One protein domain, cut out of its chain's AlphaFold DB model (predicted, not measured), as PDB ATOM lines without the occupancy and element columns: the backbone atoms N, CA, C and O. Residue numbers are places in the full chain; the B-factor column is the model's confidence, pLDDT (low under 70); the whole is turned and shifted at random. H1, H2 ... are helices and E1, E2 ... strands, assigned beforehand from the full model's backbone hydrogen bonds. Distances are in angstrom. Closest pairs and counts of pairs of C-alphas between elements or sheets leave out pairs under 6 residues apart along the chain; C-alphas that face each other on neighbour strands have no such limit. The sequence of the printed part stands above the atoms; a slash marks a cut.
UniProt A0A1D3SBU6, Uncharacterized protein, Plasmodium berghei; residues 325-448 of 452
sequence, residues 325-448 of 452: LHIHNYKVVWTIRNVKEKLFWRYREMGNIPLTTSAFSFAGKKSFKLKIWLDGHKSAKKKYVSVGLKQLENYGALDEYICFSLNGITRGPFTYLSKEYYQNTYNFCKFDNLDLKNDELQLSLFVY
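What this domain is: This is residues 325 to 448 of the 452 residues of an uncharacterized protein of Plasmodium berghei (UniProt A0A1D3SBU6). This is a sandwich of two antiparallel sheets packed face to face, a larger one of five strands and a smaller, strongly twisted one of three, with their strands crossed at 37 degrees. Helix H2 fills the gap at one side of the sandwich, between edge strands E7 and E5, while at the opposite side edge strands E1 and E3 come near each other; the short helix H1 sits out at one end, followed by a long loop. The printed part has 124 residues, with two named helices and eight named strands in the order E1, E2, H1, E3, E4, E5, E6, E7, H2, E8. The sheets run E1, E2, E8, E6, E7 and E3, E4, E5, and the class is mixed, helices and strands. The whole is compact, with a radius of gyration of the C-alphas of 13.8 A and spans of 37 by 28 by 24 A.

How they stand to each other: E1, residues 325 to 327, and E2, residues 331 to 337, form a hairpin, with N 326 and O 333 2.8 A apart. E2 is also the antiparallel neighbour of E8, residues 440 to 447, and N 334 and O 443 are 2.8 A apart. On its other side E8 pairs antiparallel with E6, residues 402 to 406, where N 405 and O 444 are 2.8 A apart. E6 and E7, residues 409 to 414, form a hairpin at the sheet's edge, with N 411 and O 404 2.9 A apart. H1, residues 339 to 344, is only just not on this sheet, with 4 pairs of C-alphas within 10 A; the closest C-alphas of H1 and E8 are those of Val 339 and Glu 440, 6.2 A apart. In the second sheet E3, residues 360 to 362, E4, residues 365 to 373, and E5, residues 384 to 391, form a meander, each strand the antiparallel neighbour of the one before. N 362 and O 365 are 2.8 A apart, and so are N 388 and O 371. The pairing is staggered: E4 pairs with E3 over residues 365 to 368 and with E5 over 368 to 373. The facing parts of the two sheets are 9.3 A apart centre to centre, and their best planes differ by 8 degrees. H2, residues 419 to 426, lies over E7 at a height over the sheet of 8.9 A and runs along the strands, at 16 degrees to E7 on the local plane. H2 stands at the level of the second sheet; its closest C-alpha pair with E5 is Tyr 426 and Ser 386, 4.4 A. E7, H2 and E8 make a split strand-helix-strand unit, two strands running the same way with E6 between them, and its crossover is right-handed. In H1 and H2 every O i to N i+4 pair is within hydrogen-bond range.

Where its parts are: E1 begins at C-alpha 325, (14.158, -22.309, 41.633), and spans 6.5 A; E2 spans 19.5 A and H1 8.7 A. E3 spans 6.7 A, E4 24.1 A and E5 23.2 A, with C-alpha 384 at (15.101, -17.421, 18.989). E6 spans 13.6 A, E7 15.1 A and H2 11.0 A. E8 spans 23.3 A and ends at C-alpha 447, (30.070, -19.249, 37.383).

The domain as a whole: The two C-alphas farthest apart are those of Glu 349 and Gly 364, 39.1 A. The printed part has no cut. The links from H1 to E3, 15 residues, and from H2 to E8, 13 residues, are long. The mean pLDDT of the printed part is 86.4; residue 341 and residues 344 to 352 are under 70.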
ATOM      1  N   LEU A 325      12.888 -23.026  41.659       92.00
ATOM      2  CA  LEU A 325      14.158 -22.309  41.633       92.00
ATOM      3  C   LEU A 325      15.079 -22.892  42.704       92.00
ATOM      4  O   LEU A 325      14.703 -22.971  43.870       92.00
ATOM      5  N   HIS A 326      16.266 -23.338  42.315       91.50
ATOM      6  CA  HIS A 326      17.282 -23.894  43.207       91.50
ATOM      7  C   HIS A 326      18.503 -22.984  43.158       91.50
ATOM      8  O   HIS A 326      19.085 -22.772  42.095       91.50
ATOM      9  N   ILE A 327      18.867 -22.416  44.305       92.19
ATOM     10  CA  ILE A 327      19.904 -21.391  44.417       92.19
ATOM     11  C   ILE A 327      21.069 -21.984  45.204       92.19
ATOM     12  O   ILE A 327      20.924 -22.304  46.380       92.19
ATOM     13  N   HIS A 328      22.218 -22.099  44.554       90.25
ATOM     14  CA  HIS A 328      23.507 -22.391  45.172       90.25
ATOM     15  C   HIS A 328      24.403 -21.156  45.043       90.25
ATOM     16  O   HIS A 328      24.112 -20.243  44.267       90.25
ATOM     17  N   ASN A 329      25.528 -21.145  45.758       87.25
ATOM     18  CA  ASN A 329      26.432 -19.991  45.799       87.25
ATOM     19  C   ASN A 329      26.912 -19.554  44.404       87.25
ATOM     20  O   ASN A 329      26.898 -18.362  44.100       87.25
ATOM     21  N   TYR A 330      27.269 -20.520  43.554       91.75
ATOM     22  CA  TYR A 330      27.827 -20.290  42.215       91.75
ATOM     23  C   TYR A 330      26.998 -20.923  41.093       91.75
ATOM     24  O   TYR A 330      27.408 -20.910  39.937       91.75
ATOM     25  N   LYS A 331      25.816 -21.469  41.412       94.00
ATOM     26  CA  LYS A 331      24.921 -22.104  40.439       94.00
ATOM     27  C   LYS A 331      23.460 -21.913  40.818       94.00
ATOM     28  O   LYS A 331      23.029 -22.284  41.903       94.00
ATOM     29  N   VAL A 332      22.668 -21.405  39.891       95.06
ATOM     30  CA  VAL A 332      21.221 -21.248  40.021       95.06
ATOM     31  C   VAL A 332      20.561 -22.063  38.929       95.06
ATOM     32  O   VAL A 332      20.942 -21.960  37.768       95.06
ATOM     33  N   VAL A 333      19.581 -22.876  39.297       95.94
ATOM     34  CA  VAL A 333      18.823 -23.720  38.375       95.94
ATOM     35  C   VAL A 333      17.355 -23.361  38.502       95.94
ATOM     36  O   VAL A 333      16.781 -23.436  39.586       95.94
ATOM     37  N   TRP A 334      16.744 -22.959  37.400       95.69
ATOM     38  CA  TRP A 334      15.331 -22.638  37.308       95.69
ATOM     39  C   TRP A 334      14.646 -23.624  36.370       95.69
ATOM     40  O   TRP A 334      14.912 -23.632  35.172       95.69
ATOM     41  N   THR A 335      13.753 -24.443  36.916       93.06
ATOM     42  CA  THR A 335      12.896 -25.343  36.141       93.06
ATOM     43  C   THR A 335      11.541 -24.681  35.934       93.06
ATOM     44  O   THR A 335      10.790 -24.458  36.887       93.06
ATOM     45  N   ILE A 336      11.250 -24.369  34.680       90.38
ATOM     46  CA  ILE A 336       9.999 -23.808  34.188       90.38
ATOM     47  C   ILE A 336       9.149 -24.968  33.695       90.38
ATOM     48  O   ILE A 336       9.589 -25.736  32.844       90.38
ATOM     49  N   ARG A 337       7.933 -25.086  34.209       87.81
ATOM     50  CA  ARG A 337       6.979 -26.121  33.798       87.81
ATOM     51  C   ARG A 337       5.838 -25.502  32.995       87.81
ATOM     52  O   ARG A 337       5.653 -24.281  33.046       87.81
ATOM     53  N   ASN A 338       5.099 -26.324  32.256       81.75
ATOM     54  CA  ASN A 338       3.979 -25.913  31.404       81.75
ATOM     55  C   ASN A 338       4.385 -24.845  30.366       81.75
ATOM     56  O   ASN A 338       3.796 -23.762  30.268       81.75
ATOM     57  N   VAL A 339       5.476 -25.096  29.640       80.69
ATOM     58  CA  VAL A 339       6.089 -24.127  28.718       80.69
ATOM     59  C   VAL A 339       5.181 -23.838  27.523       80.69
ATOM     60  O   VAL A 339       5.048 -22.675  27.138       80.69
ATOM     61  N   LYS A 340       4.518 -24.857  26.963       76.69
ATOM     62  CA  LYS A 340       3.573 -24.716  25.843       76.69
ATOM     63  C   LYS A 340       2.400 -23.808  26.203       76.69
ATOM     64  O   LYS A 340       2.073 -22.905  25.435       76.69
ATOM     65  N   GLU A 341       1.826 -23.980  27.393       69.50
ATOM     66  CA  GLU A 341       0.766 -23.100  27.902       69.50
ATOM     67  C   GLU A 341       1.280 -21.663  28.051       69.50
ATOM     68  O   GLU A 341       0.677 -20.715  27.545       69.50
ATOM     69  N   LYS A 342       2.445 -21.484  28.687       75.31
ATOM     70  CA  LYS A 342       3.069 -20.163  28.875       75.31
ATOM     71  C   LYS A 342       3.423 -19.476  27.557       75.31
ATOM     72  O   LYS A 342       3.458 -18.245  27.535       75.31
ATOM     73  N   LEU A 343       3.697 -20.232  26.493       73.00
ATOM     74  CA  LEU A 343       3.937 -19.716  25.147       73.00
ATOM     75  C   LEU A 343       2.631 -19.285  24.468       73.00
ATOM     76  O   LEU A 343       2.588 -18.199  23.895       73.00
ATOM     77  N   PHE A 344       1.565 -20.086  24.577       62.97
ATOM     78  CA  PHE A 344       0.253 -19.781  23.993       62.97
ATOM     79  C   PHE A 344      -0.291 -18.430  24.473       62.97
ATOM     80  O   PHE A 344      -0.725 -17.605  23.676       62.97
ATOM     81  N   TRP A 345      -0.175 -18.135  25.767       57.19
ATOM     82  CA  TRP A 345      -0.616 -16.853  26.326       57.19
ATOM     83  C   TRP A 345       0.242 -15.642  25.908       57.19
ATOM     84  O   TRP A 345      -0.071 -14.513  26.283       57.19
ATOM     85  N   ARG A 346       1.338 -15.846  25.161       59.50
ATOM     86  CA  ARG A 346       2.350 -14.819  24.851       59.50
ATOM     87  C   ARG A 346       2.486 -14.492  23.361       59.50
ATOM     88  O   ARG A 346       3.493 -13.903  22.979       59.50
ATOM     89  N   TYR A 347       1.496 -14.823  22.527       49.97
ATOM     90  CA  TYR A 347       1.532 -14.495  21.095       49.97
ATOM     91  C   TYR A 347       1.821 -13.004  20.806       49.97
ATOM     92  O   TYR A 347       1.399 -12.097  21.531       49.97
ATOM     93  N   ARG A 348       2.553 -12.800  19.698       43.91
ATOM     94  CA  ARG A 348       3.331 -11.620  19.250       43.91
ATOM     95  C   ARG A 348       2.712 -10.228  19.377       43.91
ATOM     96  O   ARG A 348       3.454  -9.250  19.358       43.91
ATOM     97  N   GLU A 349       1.400 -10.110  19.512       40.12
ATOM     98  CA  GLU A 349       0.709  -8.816  19.558       40.12
ATOM     99  C   GLU A 349       0.730  -8.167  20.952       40.12
ATOM    100  O   GLU A 349       0.566  -6.957  21.084       40.12
ATOM    101  N   MET A 350       0.974  -8.950  22.010       43.25
ATOM    102  CA  MET A 350       0.985  -8.475  23.405       43.25
ATOM    103  C   MET A 350       2.330  -7.861  23.842       43.25
ATOM    104  O   MET A 350       2.433  -7.295  24.930       43.25
ATOM    105  N   GLY A 351       3.365  -7.949  23.001       49.81
ATOM    106  CA  GLY A 351       4.737  -7.620  23.376       49.81
ATOM    107  C   GLY A 351       5.349  -8.696  24.279       49.81
ATOM    108  O   GLY A 351       4.739  -9.168  25.235       49.81
ATOM    109  N   ASN A 352       6.584  -9.097  23.977       62.81
ATOM    110  CA  ASN A 352       7.241 -10.226  24.636       62.81
ATOM    111  C   ASN A 352       7.641  -9.869  26.078       62.81
ATOM    112  O   ASN A 352       8.775  -9.473  26.361       62.81
ATOM    113  N   ILE A 353       6.697  -9.984  27.012       74.69
ATOM    114  CA  ILE A 353       6.978  -9.919  28.446       74.69
ATOM    115  C   ILE A 353       7.855 -11.141  28.775       74.69
ATOM    116  O   ILE A 353       7.555 -12.240  28.305       74.69
ATOM    117  N   PRO A 354       8.949 -11.003  29.541       87.81
ATOM    118  CA  PRO A 354       9.728 -12.154  29.990       87.81
ATOM    119  C   PRO A 354       8.999 -12.927  31.091       87.81
ATOM    120  O   PRO A 354       8.248 -12.352  31.878       87.81
ATOM    121  N   LEU A 355       9.254 -14.228  31.201       89.81
ATOM    122  CA  LEU A 355       9.094 -14.936  32.470       89.81
ATOM    123  C   LEU A 355      10.240 -14.509  33.385       89.81
ATOM    124  O   LEU A 355      11.374 -14.358  32.924       89.81
ATOM    125  N   THR A 356       9.961 -14.305  34.670       91.00
ATOM    126  CA  THR A 356      10.963 -13.822  35.627       91.00
ATOM    127  C   THR A 356      10.919 -14.592  36.932       91.00
ATOM    128  O   THR A 356       9.832 -14.882  37.425       91.00
ATOM    129  N   THR A 357      12.078 -14.822  37.540       92.06
ATOM    130  CA  THR A 357      12.168 -15.428  38.875       92.06
ATOM    131  C   THR A 357      11.916 -14.420  39.999       92.06
ATOM    132  O   THR A 357      11.956 -13.195  39.810       92.06
ATOM    133  N   SER A 358      11.738 -14.941  41.217       88.00
ATOM    134  CA  SER A 358      11.984 -14.185  42.447       88.00
ATOM    135  C   SER A 358      13.438 -13.691  42.501       88.00
ATOM    136  O   SER A 358      14.308 -14.172  41.767       88.00
ATOM    137  N   ALA A 359      13.686 -12.667  43.322       91.88
ATOM    138  CA  ALA A 359      15.040 -12.159  43.510       91.88
ATOM    139  C   ALA A 359      15.879 -13.162  44.321       91.88
ATOM    140  O   ALA A 359      15.388 -13.709  45.304       91.88
ATOM    141  N   PHE A 360      17.134 -13.376  43.930       92.44
ATOM    142  CA  PHE A 360      18.059 -14.300  44.584       92.44
ATOM    143  C   PHE A 360      19.471 -13.713  44.713       92.44
ATOM    144  O   PHE A 360      19.797 -12.681  44.119       92.44
ATOM    145  N   SER A 361      20.303 -14.384  45.507       92.19
ATOM    146  CA  SER A 361      21.730 -14.081  45.656       92.19
ATOM    147  C   SER A 361      22.565 -15.016  44.785       92.19
ATOM    148  O   SER A 361      22.236 -16.193  44.666       92.19
ATOM    149  N   PHE A 362      23.639 -14.504  44.190       93.62
ATOM    150  CA  PHE A 362      24.529 -15.245  43.297       93.62
ATOM    151  C   PHE A 362      25.954 -14.698  43.395       93.62
ATOM    152  O   PHE A 362      26.130 -13.480  43.413       93.62
ATOM    153  N   ALA A 363      26.953 -15.582  43.494       90.25
ATOM    154  CA  ALA A 363      28.371 -15.242  43.653       90.25
ATOM    155  C   ALA A 363      28.625 -14.193  44.762       90.25
ATOM    156  O   ALA A 363      29.301 -13.189  44.573       90.25
ATOM    157  N   GLY A 364      27.977 -14.363  45.923       88.31
ATOM    158  CA  GLY A 364      28.092 -13.435  47.060       88.31
ATOM    159  C   GLY A 364      27.376 -12.083  46.896       88.31
ATOM    160  O   GLY A 364      27.297 -11.313  47.855       88.31
ATOM    161  N   LYS A 365      26.792 -11.797  45.727       90.88
ATOM    162  CA  LYS A 365      26.067 -10.555  45.415       90.88
ATOM    163  C   LYS A 365      24.549 -10.790  45.475       90.88
ATOM    164  O   LYS A 365      24.054 -11.873  45.162       90.88
ATOM    165  N   LYS A 366      23.788  -9.785  45.918       90.44
ATOM    166  CA  LYS A 366      22.332  -9.885  46.156       90.44
ATOM    167  C   LYS A 366      21.503  -9.313  45.002       90.44
ATOM    168  O   LYS A 366      22.004  -8.571  44.157       90.44
ATOM    169  N   SER A 367      20.203  -9.609  45.043       90.94
ATOM    170  CA  SER A 367      19.154  -8.957  44.250       90.94
ATOM    171  C   SER A 367      19.215  -9.221  42.738       90.94
ATOM    172  O   SER A 367      18.915  -8.335  41.938       90.94
ATOM    173  N   PHE A 368      19.536 -10.449  42.328       94.31
ATOM    174  CA  PHE A 368      19.450 -10.895  40.935       94.31
ATOM    175  C   PHE A 368      18.095 -11.509  40.588       94.31
ATOM    176  O   PHE A 368      17.457 -12.136  41.422       94.31
ATOM    177  N   LYS A 369      17.668 -11.366  39.333       95.19
ATOM    178  CA  LYS A 369      16.521 -12.062  38.739       95.19
ATOM    179  C   LYS A 369      16.905 -12.651  37.391       95.19
ATOM    180  O   LYS A 369      17.492 -11.947  36.565       95.19
ATOM    181  N   LEU A 370      16.503 -13.895  37.143       95.25
ATOM    182  CA  LEU A 370      16.554 -14.488  35.811       95.25
ATOM    183  C   LEU A 370      15.333 -14.057  35.013       95.25
ATOM    184  O   LEU A 370      14.242 -13.863  35.554       95.25
ATOM    185  N   LYS A 371      15.548 -13.892  33.714       94.38
ATOM    186  CA  LYS A 371      14.546 -13.558  32.717       94.38
ATOM    187  C   LYS A 371      14.683 -14.498  31.535       94.38
ATOM    188  O   LYS A 371      15.797 -14.764  31.092       94.38
ATOM    189  N   ILE A 372      13.557 -14.936  30.996       92.94
ATOM    190  CA  ILE A 372      13.515 -15.688  29.745       92.94
ATOM    191  C   ILE A 372      12.350 -15.210  28.884       92.94
ATOM    192  O   ILE A 372      11.246 -14.976  29.373       92.94
ATOM    193  N   TRP A 373      12.611 -15.050  27.595       91.38
ATOM    194  CA  TRP A 373      11.644 -14.710  26.564       91.38
ATOM    195  C   TRP A 373      11.525 -15.896  25.615       91.38
ATOM    196  O   TRP A 373      12.429 -16.130  24.813       91.38
ATOM    197  N   LEU A 374      10.419 -16.637  25.715       86.25
ATOM    198  CA  LEU A 374      10.198 -17.843  24.911       86.25
ATOM    199  C   LEU A 374      10.060 -17.533  23.408       86.25
ATOM    200  O   LEU A 374      10.613 -18.265  22.602       86.25
ATOM    201  N   ASP A 375       9.419 -16.418  23.034       82.81
ATOM    202  CA  ASP A 375       9.374 -15.920  21.637       82.81
ATOM    203  C   ASP A 375      10.451 -14.847  21.359       82.81
ATOM    204  O   ASP A 375      10.333 -14.024  20.451       82.81
ATOM    205  N   GLY A 376      11.505 -14.815  22.178       84.56
ATOM    206  CA  GLY A 376      12.640 -13.911  22.006       84.56
ATOM    207  C   GLY A 376      12.404 -12.472  22.465       84.56
ATOM    208  O   GLY A 376      11.288 -12.006  22.695       84.56
ATOM    209  N   HIS A 377      13.494 -11.741  22.654       85.50
ATOM    210  CA  HIS A 377      13.482 -10.310  22.929       85.50
ATOM    211  C   HIS A 377      13.223  -9.511  21.638       85.50
ATOM    212  O   HIS A 377      13.505  -9.987  20.545       85.50
ATOM    213  N   LYS A 378      12.772  -8.251  21.743       82.44
ATOM    214  CA  LYS A 378      12.537  -7.371  20.572       82.44
ATOM    215  C   LYS A 378      13.761  -7.219  19.659       82.44
ATOM    216  O   LYS A 378      13.622  -6.994  18.466       82.44
ATOM    217  N   SER A 379      14.952  -7.313  20.243       82.62
ATOM    218  CA  SER A 379      16.240  -7.207  19.543       82.62
ATOM    219  C   SER A 379      16.816  -8.561  19.111       82.62
ATOM    220  O   SER A 379      17.926  -8.607  18.586       82.62
ATOM    221  N   ALA A 380      16.119  -9.664  19.390       85.25
ATOM    222  CA  ALA A 380      16.534 -11.002  18.999       85.25
ATOM    223  C   ALA A 380      16.056 -11.334  17.581       85.25
ATOM    224  O   ALA A 380      15.096 -10.760  17.063       85.25
ATOM    225  N   LYS A 381      16.721 -12.299  16.947       85.81
ATOM    226  CA  LYS A 381      16.276 -12.874  15.676       85.81
ATOM    227  C   LYS A 381      14.942 -13.607  15.877       85.81
ATOM    228  O   LYS A 381      14.684 -14.176  16.935       85.81
ATOM    229  N   LYS A 382      14.097 -13.637  14.841       82.62
ATOM    230  CA  LYS A 382      12.820 -14.375  14.876       82.62
ATOM    231  C   LYS A 382      13.063 -15.854  15.220       82.62
ATOM    232  O   LYS A 382      14.026 -16.437  14.724       82.62
ATOM    233  N   LYS A 383      12.164 -16.456  16.011       83.12
ATOM    234  CA  LYS A 383      12.219 -17.861  16.478       83.12
ATOM    235  C   LYS A 383      13.378 -18.200  17.433       83.12
ATOM    236  O   LYS A 383      13.625 -19.377  17.695       83.12
ATOM    237  N   TYR A 384      14.101 -17.203  17.945       89.62
ATOM    238  CA  TYR A 384      15.101 -17.421  18.989       89.62
ATOM    239  C   TYR A 384      14.506 -17.197  20.371       89.62
ATOM    240  O   TYR A 384      13.722 -16.277  20.577       89.62
ATOM    241  N   VAL A 385      14.951 -18.003  21.327       90.81
ATOM    242  CA  VAL A 385      14.732 -17.773  22.753       90.81
ATOM    243  C   VAL A 385      15.794 -16.807  23.254       90.81
ATOM    244  O   VAL A 385      16.971 -16.919  22.900       90.81
ATOM    245  N   SER A 386      15.385 -15.871  24.104       93.06
ATOM    246  CA  SER A 386      16.314 -14.983  24.800       93.06
ATOM    247  C   SER A 386      16.306 -15.272  26.288       93.06
ATOM    248  O   SER A 386      15.255 -15.508  26.878       93.06
ATOM    249  N   VAL A 387      17.465 -15.177  26.918       95.06
ATOM    250  CA  VAL A 387      17.633 -15.267  28.369       95.06
ATOM    251  C   VAL A 387      18.266 -13.981  28.885       95.06
ATOM    252  O   VAL A 387      18.712 -13.134  28.117       95.06
ATOM    253  N   GLY A 388      18.285 -13.789  30.195       93.81
ATOM    254  CA  GLY A 388      19.004 -12.675  30.784       93.81
ATOM    255  C   GLY A 388      19.024 -12.720  32.298       93.81
ATOM    256  O   GLY A 388      18.093 -13.187  32.948       93.81
ATOM    257  N   LEU A 389      20.085 -12.166  32.859       94.75
ATOM    258  CA  LEU A 389      20.228 -11.853  34.268       94.75
ATOM    259  C   LEU A 389      20.031 -10.347  34.459       94.75
ATOM    260  O   LEU A 389      20.558  -9.533  33.700       94.75
ATOM    261  N   LYS A 390      19.242  -9.965  35.463       93.00
ATOM    262  CA  LYS A 390      19.066  -8.570  35.873       93.00
ATOM    263  C   LYS A 390      19.350  -8.435  37.359       93.00
ATOM    264  O   LYS A 390      18.657  -9.043  38.168       93.00
ATOM    265  N   GLN A 391      20.279  -7.561  37.710       92.31
ATOM    266  CA  GLN A 391      20.448  -7.083  39.078       92.31
ATOM    267  C   GLN A 391      19.470  -5.923  39.339       92.31
ATOM    268  O   GLN A 391      19.364  -4.999  38.532       92.31
ATOM    269  N   LEU A 392      18.685  -5.999  40.412       88.69
ATOM    270  CA  LEU A 392      17.691  -4.979  40.772       88.69
ATOM    271  C   LEU A 392      18.309  -3.798  41.516       88.69
ATOM    272  O   LEU A 392      17.888  -2.662  41.325       88.69
ATOM    273  N   GLU A 393      19.294  -4.088  42.355       86.81
ATOM    274  CA  GLU A 393      19.976  -3.132  43.217       86.81
ATOM    275  C   GLU A 393      21.472  -3.222  42.947       86.81
ATOM    276  O   GLU A 393      22.005  -4.308  42.725       86.81
ATOM    277  N   ASN A 394      22.158  -2.083  42.946       80.19
ATOM    278  CA  ASN A 394      23.580  -2.056  42.640       80.19
ATOM    279  C   ASN A 394      24.400  -2.429  43.886       80.19
ATOM    280  O   ASN A 394      24.663  -1.572  44.727       80.19
ATOM    281  N   TYR A 395      24.794  -3.700  43.992       77.94
ATOM    282  CA  TYR A 395      25.702  -4.210  45.032       77.94
ATOM    283  C   TYR A 395      27.147  -4.384  44.536       77.94
ATOM    284  O   TYR A 395      27.944  -5.053  45.189       77.94
ATOM    285  N   GLY A 396      27.483  -3.794  43.386       79.44
ATOM    286  CA  GLY A 396      28.745  -4.019  42.680       79.44
ATOM    287  C   GLY A 396      28.551  -4.851  41.414       79.44
ATOM    288  O   GLY A 396      27.576  -5.602  41.294       79.44
ATOM    289  N   ALA A 397      29.474  -4.682  40.464       79.44
ATOM    290  CA  ALA A 397      29.504  -5.454  39.225       79.44
ATOM    291  C   ALA A 397      29.739  -6.936  39.536       79.44
ATOM    292  O   ALA A 397      30.426  -7.253  40.498       79.44
ATOM    293  N   LEU A 398      29.138  -7.841  38.764       87.94
ATOM    294  CA  LEU A 398      29.461  -9.268  38.792       87.94
ATOM    295  C   LEU A 398      30.735  -9.457  37.957       87.94
ATOM    296  O   LEU A 398      30.685  -9.254  36.745       87.94
ATOM    297  N   ASP A 399      31.852  -9.765  38.614       86.31
ATOM    298  CA  ASP A 399      33.185  -9.806  37.990       86.31
ATOM    299  C   ASP A 399      33.515 -11.220  37.501       86.31
ATOM    300  O   ASP A 399      34.362 -11.427  36.637       86.31
ATOM    301  N   GLU A 400      32.807 -12.198  38.055       90.06
ATOM    302  CA  GLU A 400      32.882 -13.602  37.723       90.06
ATOM    303  C   GLU A 400      32.396 -13.855  36.287       90.06
ATOM    304  O   GLU A 400      31.356 -13.342  35.856       90.06
ATOM    305  N   TYR A 401      33.127 -14.696  35.550       93.31
ATOM    306  CA  TYR A 401      32.671 -15.193  34.256       93.31
ATOM    307  C   TYR A 401      31.462 -16.102  34.451       93.31
ATOM    308  O   TYR A 401      31.500 -17.038  35.247       93.31
ATOM    309  N   ILE A 402      30.390 -15.843  33.709       94.25
ATOM    310  CA  ILE A 402      29.141 -16.590  33.829       94.25
ATOM    311  C   ILE A 402      28.801 -17.342  32.550       94.25
ATOM    312  O   ILE A 402      29.095 -16.899  31.438       94.25
ATOM    313  N   CYS A 403      28.112 -18.460  32.733       95.38
ATOM    314  CA  CYS A 403      27.516 -19.259  31.678       95.38
ATOM    315  C   CYS A 403      26.014 -19.407  31.931       95.38
ATOM    316  O   CYS A 403      25.567 -19.550  33.074       95.38
ATOM    317  N   PHE A 404      25.236 -19.436  30.851       96.19
ATOM    318  CA  PHE A 404      23.857 -19.915  30.891       96.19
ATOM    319  C   PHE A 404      23.773 -21.268  30.193       96.19
ATOM    320  O   PHE A 404      24.445 -21.489  29.188       96.19
ATOM    321  N   SER A 405      22.899 -22.141  30.681       94.56
ATOM    322  CA  SER A 405      22.532 -23.386  30.013       94.56
ATOM    323  C   SER A 405      21.018 -23.514  29.957       94.56
ATOM    324  O   SER A 405      20.357 -23.329  30.976       94.56
ATOM    325  N   LEU A 406      20.464 -23.806  28.783       93.88
ATOM    326  CA  LEU A 406      19.032 -24.008  28.571       93.88
ATOM    327  C   LEU A 406      18.815 -25.401  27.973       93.88
ATOM    328  O   LEU A 406      19.246 -25.645  26.849       93.88
ATOM    329  N   ASN A 407      18.205 -26.317  28.735       90.19
ATOM    330  CA  ASN A 407      18.041 -27.740  28.376       90.19
ATOM    331  C   ASN A 407      19.311 -28.369  27.760       90.19
ATOM    332  O   ASN A 407      19.253 -29.057  26.747       90.19
ATOM    333  N   GLY A 408      20.479 -28.101  28.356       86.31
ATOM    334  CA  GLY A 408      21.773 -28.638  27.919       86.31
ATOM    335  C   GLY A 408      22.544 -27.758  26.926       86.31
ATOM    336  O   GLY A 408      23.768 -27.865  26.850       86.31
ATOM    337  N   ILE A 409      21.890 -26.819  26.233       91.94
ATOM    338  CA  ILE A 409      22.572 -25.868  25.344       91.94
ATOM    339  C   ILE A 409      23.228 -24.783  26.191       91.94
ATOM    340  O   ILE A 409      22.542 -23.946  26.776       91.94
ATOM    341  N   THR A 410      24.559 -24.780  26.239       93.94
ATOM    342  CA  THR A 410      25.337 -23.868  27.086       93.94
ATOM    343  C   THR A 410      25.990 -22.760  26.258       93.94
ATOM    344  O   THR A 410      26.528 -23.010  25.182       93.94
ATOM    345  N   ARG A 411      25.947 -21.519  26.756       93.56
ATOM    346  CA  ARG A 411      26.645 -20.354  26.190       93.56
ATOM    347  C   ARG A 411      27.435 -19.645  27.283       93.56
ATOM    348  O   ARG A 411      26.924 -19.452  28.387       93.56
ATOM    349  N   GLY A 412      28.631 -19.197  26.925       90.62
ATOM    350  CA  GLY A 412      29.614 -18.595  27.823       90.62
ATOM    351  C   GLY A 412      30.953 -19.330  27.725       90.62
ATOM    352  O   GLY A 412      31.076 -20.228  26.889       90.62
ATOM    353  N   PRO A 413      31.939 -18.970  28.557       93.50
ATOM    354  CA  PRO A 413      31.889 -17.906  29.564       93.50
ATOM    355  C   PRO A 413      31.828 -16.499  28.957       93.50
ATOM    356  O   PRO A 413      32.412 -16.237  27.914       93.50
ATOM    357  N   PHE A 414      31.133 -15.576  29.620       93.19
ATOM    358  CA  PHE A 414      31.181 -14.140  29.312       93.19
ATOM    359  C   PHE A 414      31.107 -13.314  30.598       93.19
ATOM    360  O   PHE A 414      30.578 -13.758  31.618       93.19
ATOM    361  N   THR A 415      31.607 -12.081  30.548       92.06
ATOM    362  CA  THR A 415      31.465 -11.112  31.641       92.06
ATOM    363  C   THR A 415      30.070 -10.487  31.632       92.06
ATOM    364  O   THR A 415      29.493 -10.219  30.571       92.06
ATOM    365  N   TYR A 416      29.490 -10.259  32.813       92.06
ATOM    366  CA  TYR A 416      28.142  -9.701  32.945       92.06
ATOM    367  C   TYR A 416      28.044  -8.302  32.312       92.06
ATOM    368  O   TYR A 416      28.892  -7.445  32.541       92.06
ATOM    369  N   LEU A 417      26.990  -8.068  31.519       90.50
ATOM    370  CA  LEU A 417      26.737  -6.820  30.771       90.50
ATOM    371  C   LEU A 417      27.777  -6.468  29.687       90.50
ATOM    372  O   LEU A 417      27.742  -5.363  29.145       90.50
ATOM    373  N   SER A 418      28.663  -7.392  29.317       91.62
ATOM    374  CA  SER A 418      29.547  -7.221  28.160       91.62
ATOM    375  C   SER A 418      28.799  -7.279  26.822       91.62
ATOM    376  O   SER A 418      27.649  -7.717  26.727       91.62
ATOM    377  N   LYS A 419      29.470  -6.865  25.741       91.94
ATOM    378  CA  LYS A 419      28.925  -6.980  24.379       91.94
ATOM    379  C   LYS A 419      28.607  -8.438  24.022       91.94
ATOM    380  O   LYS A 419      27.534  -8.717  23.490       91.94
ATOM    381  N   GLU A 420      29.507  -9.355  24.366       91.88
ATOM    382  CA  GLU A 420      29.349 -10.796  24.147       91.88
ATOM    383  C   GLU A 420      28.186 -11.374  24.955       91.88
ATOM    384  O   GLU A 420      27.418 -12.184  24.431       91.88
ATOM    385  N   TYR A 421      27.999 -10.907  26.196       94.12
ATOM    386  CA  TYR A 421      26.842 -11.258  27.014       94.12
ATOM    387  C   TYR A 421      25.538 -10.934  26.280       94.12
ATOM    388  O   TYR A 421      24.698 -11.814  26.112       94.12
ATOM    389  N   TYR A 422      25.353  -9.708  25.782       92.12
ATOM    390  CA  TYR A 422      24.100  -9.338  25.111       92.12
ATOM    391  C   TYR A 422      23.872 -10.101  23.805       92.12
ATOM    392  O   TYR A 422      22.754 -10.544  23.539       92.12
ATOM    393  N   GLN A 423      24.924 -10.298  23.007       91.19
ATOM    394  CA  GLN A 423      24.830 -11.035  21.747       91.19
ATOM    395  C   GLN A 423      24.388 -12.486  21.965       91.19
ATOM    396  O   GLN A 423      23.481 -12.957  21.274       91.19
ATOM    397  N   ASN A 424      24.980 -13.165  22.952       91.69
ATOM    398  CA  ASN A 424      24.670 -14.558  23.262       91.69
ATOM    399  C   ASN A 424      23.357 -14.721  24.035       91.69
ATOM    400  O   ASN A 424      22.641 -15.690  23.821       91.69
ATOM    401  N   THR A 425      23.006 -13.792  24.924       92.38
ATOM    402  CA  THR A 425      21.787 -13.909  25.741       92.38
ATOM    403  C   THR A 425      20.519 -13.579  24.962       92.38
ATOM    404  O   THR A 425      19.496 -14.231  25.163       92.38
ATOM    405  N   TYR A 426      20.564 -12.621  24.031       90.94
ATOM    406  CA  TYR A 426      19.400 -12.293  23.202       90.94
ATOM    407  C   TYR A 426      19.164 -13.321  22.094       90.94
ATOM    408  O   TYR A 426      18.016 -13.660  21.830       90.94
ATOM    409  N   ASN A 427      20.216 -13.871  21.488       91.62
ATOM    410  CA  ASN A 427      20.098 -14.917  20.469       91.62
ATOM    411  C   ASN A 427      20.582 -16.266  21.014       91.62
ATOM    412  O   ASN A 427      21.486 -16.874  20.443       91.62
ATOM    413  N   PHE A 428      19.992 -16.725  22.121       93.12
ATOM    414  CA  PHE A 428      20.516 -17.858  22.884       93.12
ATOM    415  C   PHE A 428      20.515 -19.168  22.085       93.12
ATOM    416  O   PHE A 428      21.562 -19.774  21.828       93.12
ATOM    417  N   CYS A 429      19.329 -19.581  21.644       91.94
ATOM    418  CA  CYS A 429      19.117 -20.738  20.785       91.94
ATOM    419  C   CYS A 429      17.805 -20.583  20.010       91.94
ATOM    420  O   CYS A 429      16.943 -19.788  20.387       91.94
ATOM    421  N   LYS A 430      17.643 -21.346  18.925       89.38
ATOM    422  CA  LYS A 430      16.337 -21.483  18.271       89.38
ATOM    423  C   LYS A 430      15.395 -22.248  19.198       89.38
ATOM    424  O   LYS A 430      15.844 -23.178  19.866       89.38
ATOM    425  N   PHE A 431      14.119 -21.869  19.225       85.69
ATOM    426  CA  PHE A 431      13.116 -22.572  20.032       85.69
ATOM    427  C   PHE A 431      12.988 -24.043  19.610       85.69
ATOM    428  O   PHE A 431      12.952 -24.915  20.467       85.69
ATOM    429  N   ASP A 432      13.055 -24.318  18.305       85.00
ATOM    430  CA  ASP A 432      12.971 -25.672  17.730       85.00
ATOM    431  C   ASP A 432      14.101 -26.612  18.194       85.00
ATOM    432  O   ASP A 432      13.956 -27.829  18.145       85.00
ATOM    433  N   ASN A 433      15.225 -26.061  18.667       86.19
ATOM    434  CA  ASN A 433      16.349 -26.850  19.176       86.19
ATOM    435  C   ASN A 433      16.165 -27.263  20.648       86.19
ATOM    436  O   ASN A 433      17.021 -27.959  21.191       86.19
ATOM    437  N   LEU A 434      15.120 -26.777  21.325       84.75
ATOM    438  CA  LEU A 434      14.861 -27.097  22.724       84.75
ATOM    439  C   LEU A 434      14.051 -28.384  22.824       84.75
ATOM    440  O   LEU A 434      12.887 -28.435  22.433       84.75
ATOM    441  N   ASP A 435      14.658 -29.408  23.415       82.56
ATOM    442  CA  ASP A 435      13.961 -30.644  23.748       82.56
ATOM    443  C   ASP A 435      13.076 -30.422  24.986       82.56
ATOM    444  O   ASP A 435      13.555 -30.400  26.123       82.56
ATOM    445  N   LEU A 436      11.783 -30.179  24.763       80.31
ATOM    446  CA  LEU A 436      10.777 -29.944  25.804       80.31
ATOM    447  C   LEU A 436      10.207 -31.269  26.329       80.31
ATOM    448  O   LEU A 436       8.997 -31.522  26.241       80.31
ATOM    449  N   LYS A 437      11.064 -32.127  26.894       76.25
ATOM    450  CA  LYS A 437      10.605 -33.346  27.577       76.25
ATOM    451  C   LYS A 437       9.635 -32.966  28.696       76.25
ATOM    452  O   LYS A 437       9.946 -32.133  29.542       76.25
ATOM    453  N   ASN A 438       8.453 -33.580  28.698       77.81
ATOM    454  CA  ASN A 438       7.395 -33.355  29.693       77.81
ATOM    455  C   ASN A 438       6.913 -31.896  29.834       77.81
ATOM    456  O   ASN A 438       6.383 -31.539  30.886       77.81
ATOM    457  N   ASP A 439       7.076 -31.075  28.788       81.75
ATOM    458  CA  ASP A 439       6.741 -29.644  28.797       81.75
ATOM    459  C   ASP A 439       7.508 -28.834  29.867       81.75
ATOM    460  O   ASP A 439       6.997 -27.869  30.445       81.75
ATOM    461  N   GLU A 440       8.750 -29.249  30.146       87.44
ATOM    462  CA  GLU A 440       9.647 -28.603  31.103       87.44
ATOM    463  C   GLU A 440      10.884 -28.005  30.416       87.44
ATOM    464  O   GLU A 440      11.459 -28.554  29.473       87.44
ATOM    465  N   LEU A 441      11.309 -26.851  30.923       90.94
ATOM    466  CA  LEU A 441      12.470 -26.107  30.461       90.94
ATOM    467  C   LEU A 441      13.322 -25.707  31.663       90.94
ATOM    468  O   LEU A 441      12.881 -24.980  32.548       90.94
ATOM    469  N   GLN A 442      14.562 -26.164  31.692       93.81
ATOM    470  CA  GLN A 442      15.536 -25.880  32.725       93.81
ATOM    471  C   GLN A 442      16.534 -24.826  32.234       93.81
ATOM    472  O   GLN A 442      17.331 -25.075  31.329       93.81
ATOM    473  N   LEU A 443      16.511 -23.655  32.871       95.31
ATOM    474  CA  LEU A 443      17.495 -22.592  32.707       95.31
ATOM    475  C   LEU A 443      18.458 -22.605  33.895       95.31
ATOM    476  O   LEU A 443      18.062 -22.363  35.032       95.31
ATOM    477  N   SER A 444      19.735 -22.837  33.629       95.19
ATOM    478  CA  SER A 444      20.805 -22.759  34.617       95.19
ATOM    479  C   SER A 444      21.688 -21.539  34.372       95.19
ATOM    480  O   SER A 444      22.023 -21.233  33.232       95.19
ATOM    481  N   LEU A 445      22.092 -20.869  35.445       95.81
ATOM    482  CA  LEU A 445      23.137 -19.848  35.492       95.81
ATOM    483  C   LEU A 445      24.237 -20.364  36.414       95.81
ATOM    484  O   LEU A 445      23.938 -20.777  37.531       95.81
ATOM    485  N   PHE A 446      25.491 -20.322  35.992       95.00
ATOM    486  CA  PHE A 446      26.606 -20.724  36.846       95.00
ATOM    487  C   PHE A 446      27.859 -19.911  36.553       95.00
ATOM    488  O   PHE A 446      28.009 -19.367  35.458       95.00
ATOM    489  N   VAL A 447      28.727 -19.802  37.556       93.88
ATOM    490  CA  VAL A 447      30.070 -19.249  37.383       93.88
ATOM    491  C   VAL A 447      30.928 -20.289  36.674       93.88
ATOM    492  O   VAL A 447      30.856 -21.478  36.980       93.88
ATOM    493  N   TYR A 448      31.689 -19.842  35.682       89.81
ATOM    494  CA  TYR A 448      32.672 -20.671  35.011       89.81
ATOM    495  C   TYR A 448      33.909 -20.780  35.901       89.81
ATOM    496  O   TYR A 448      34.727 -19.862  35.949       89.81
TER     497      TYR A 448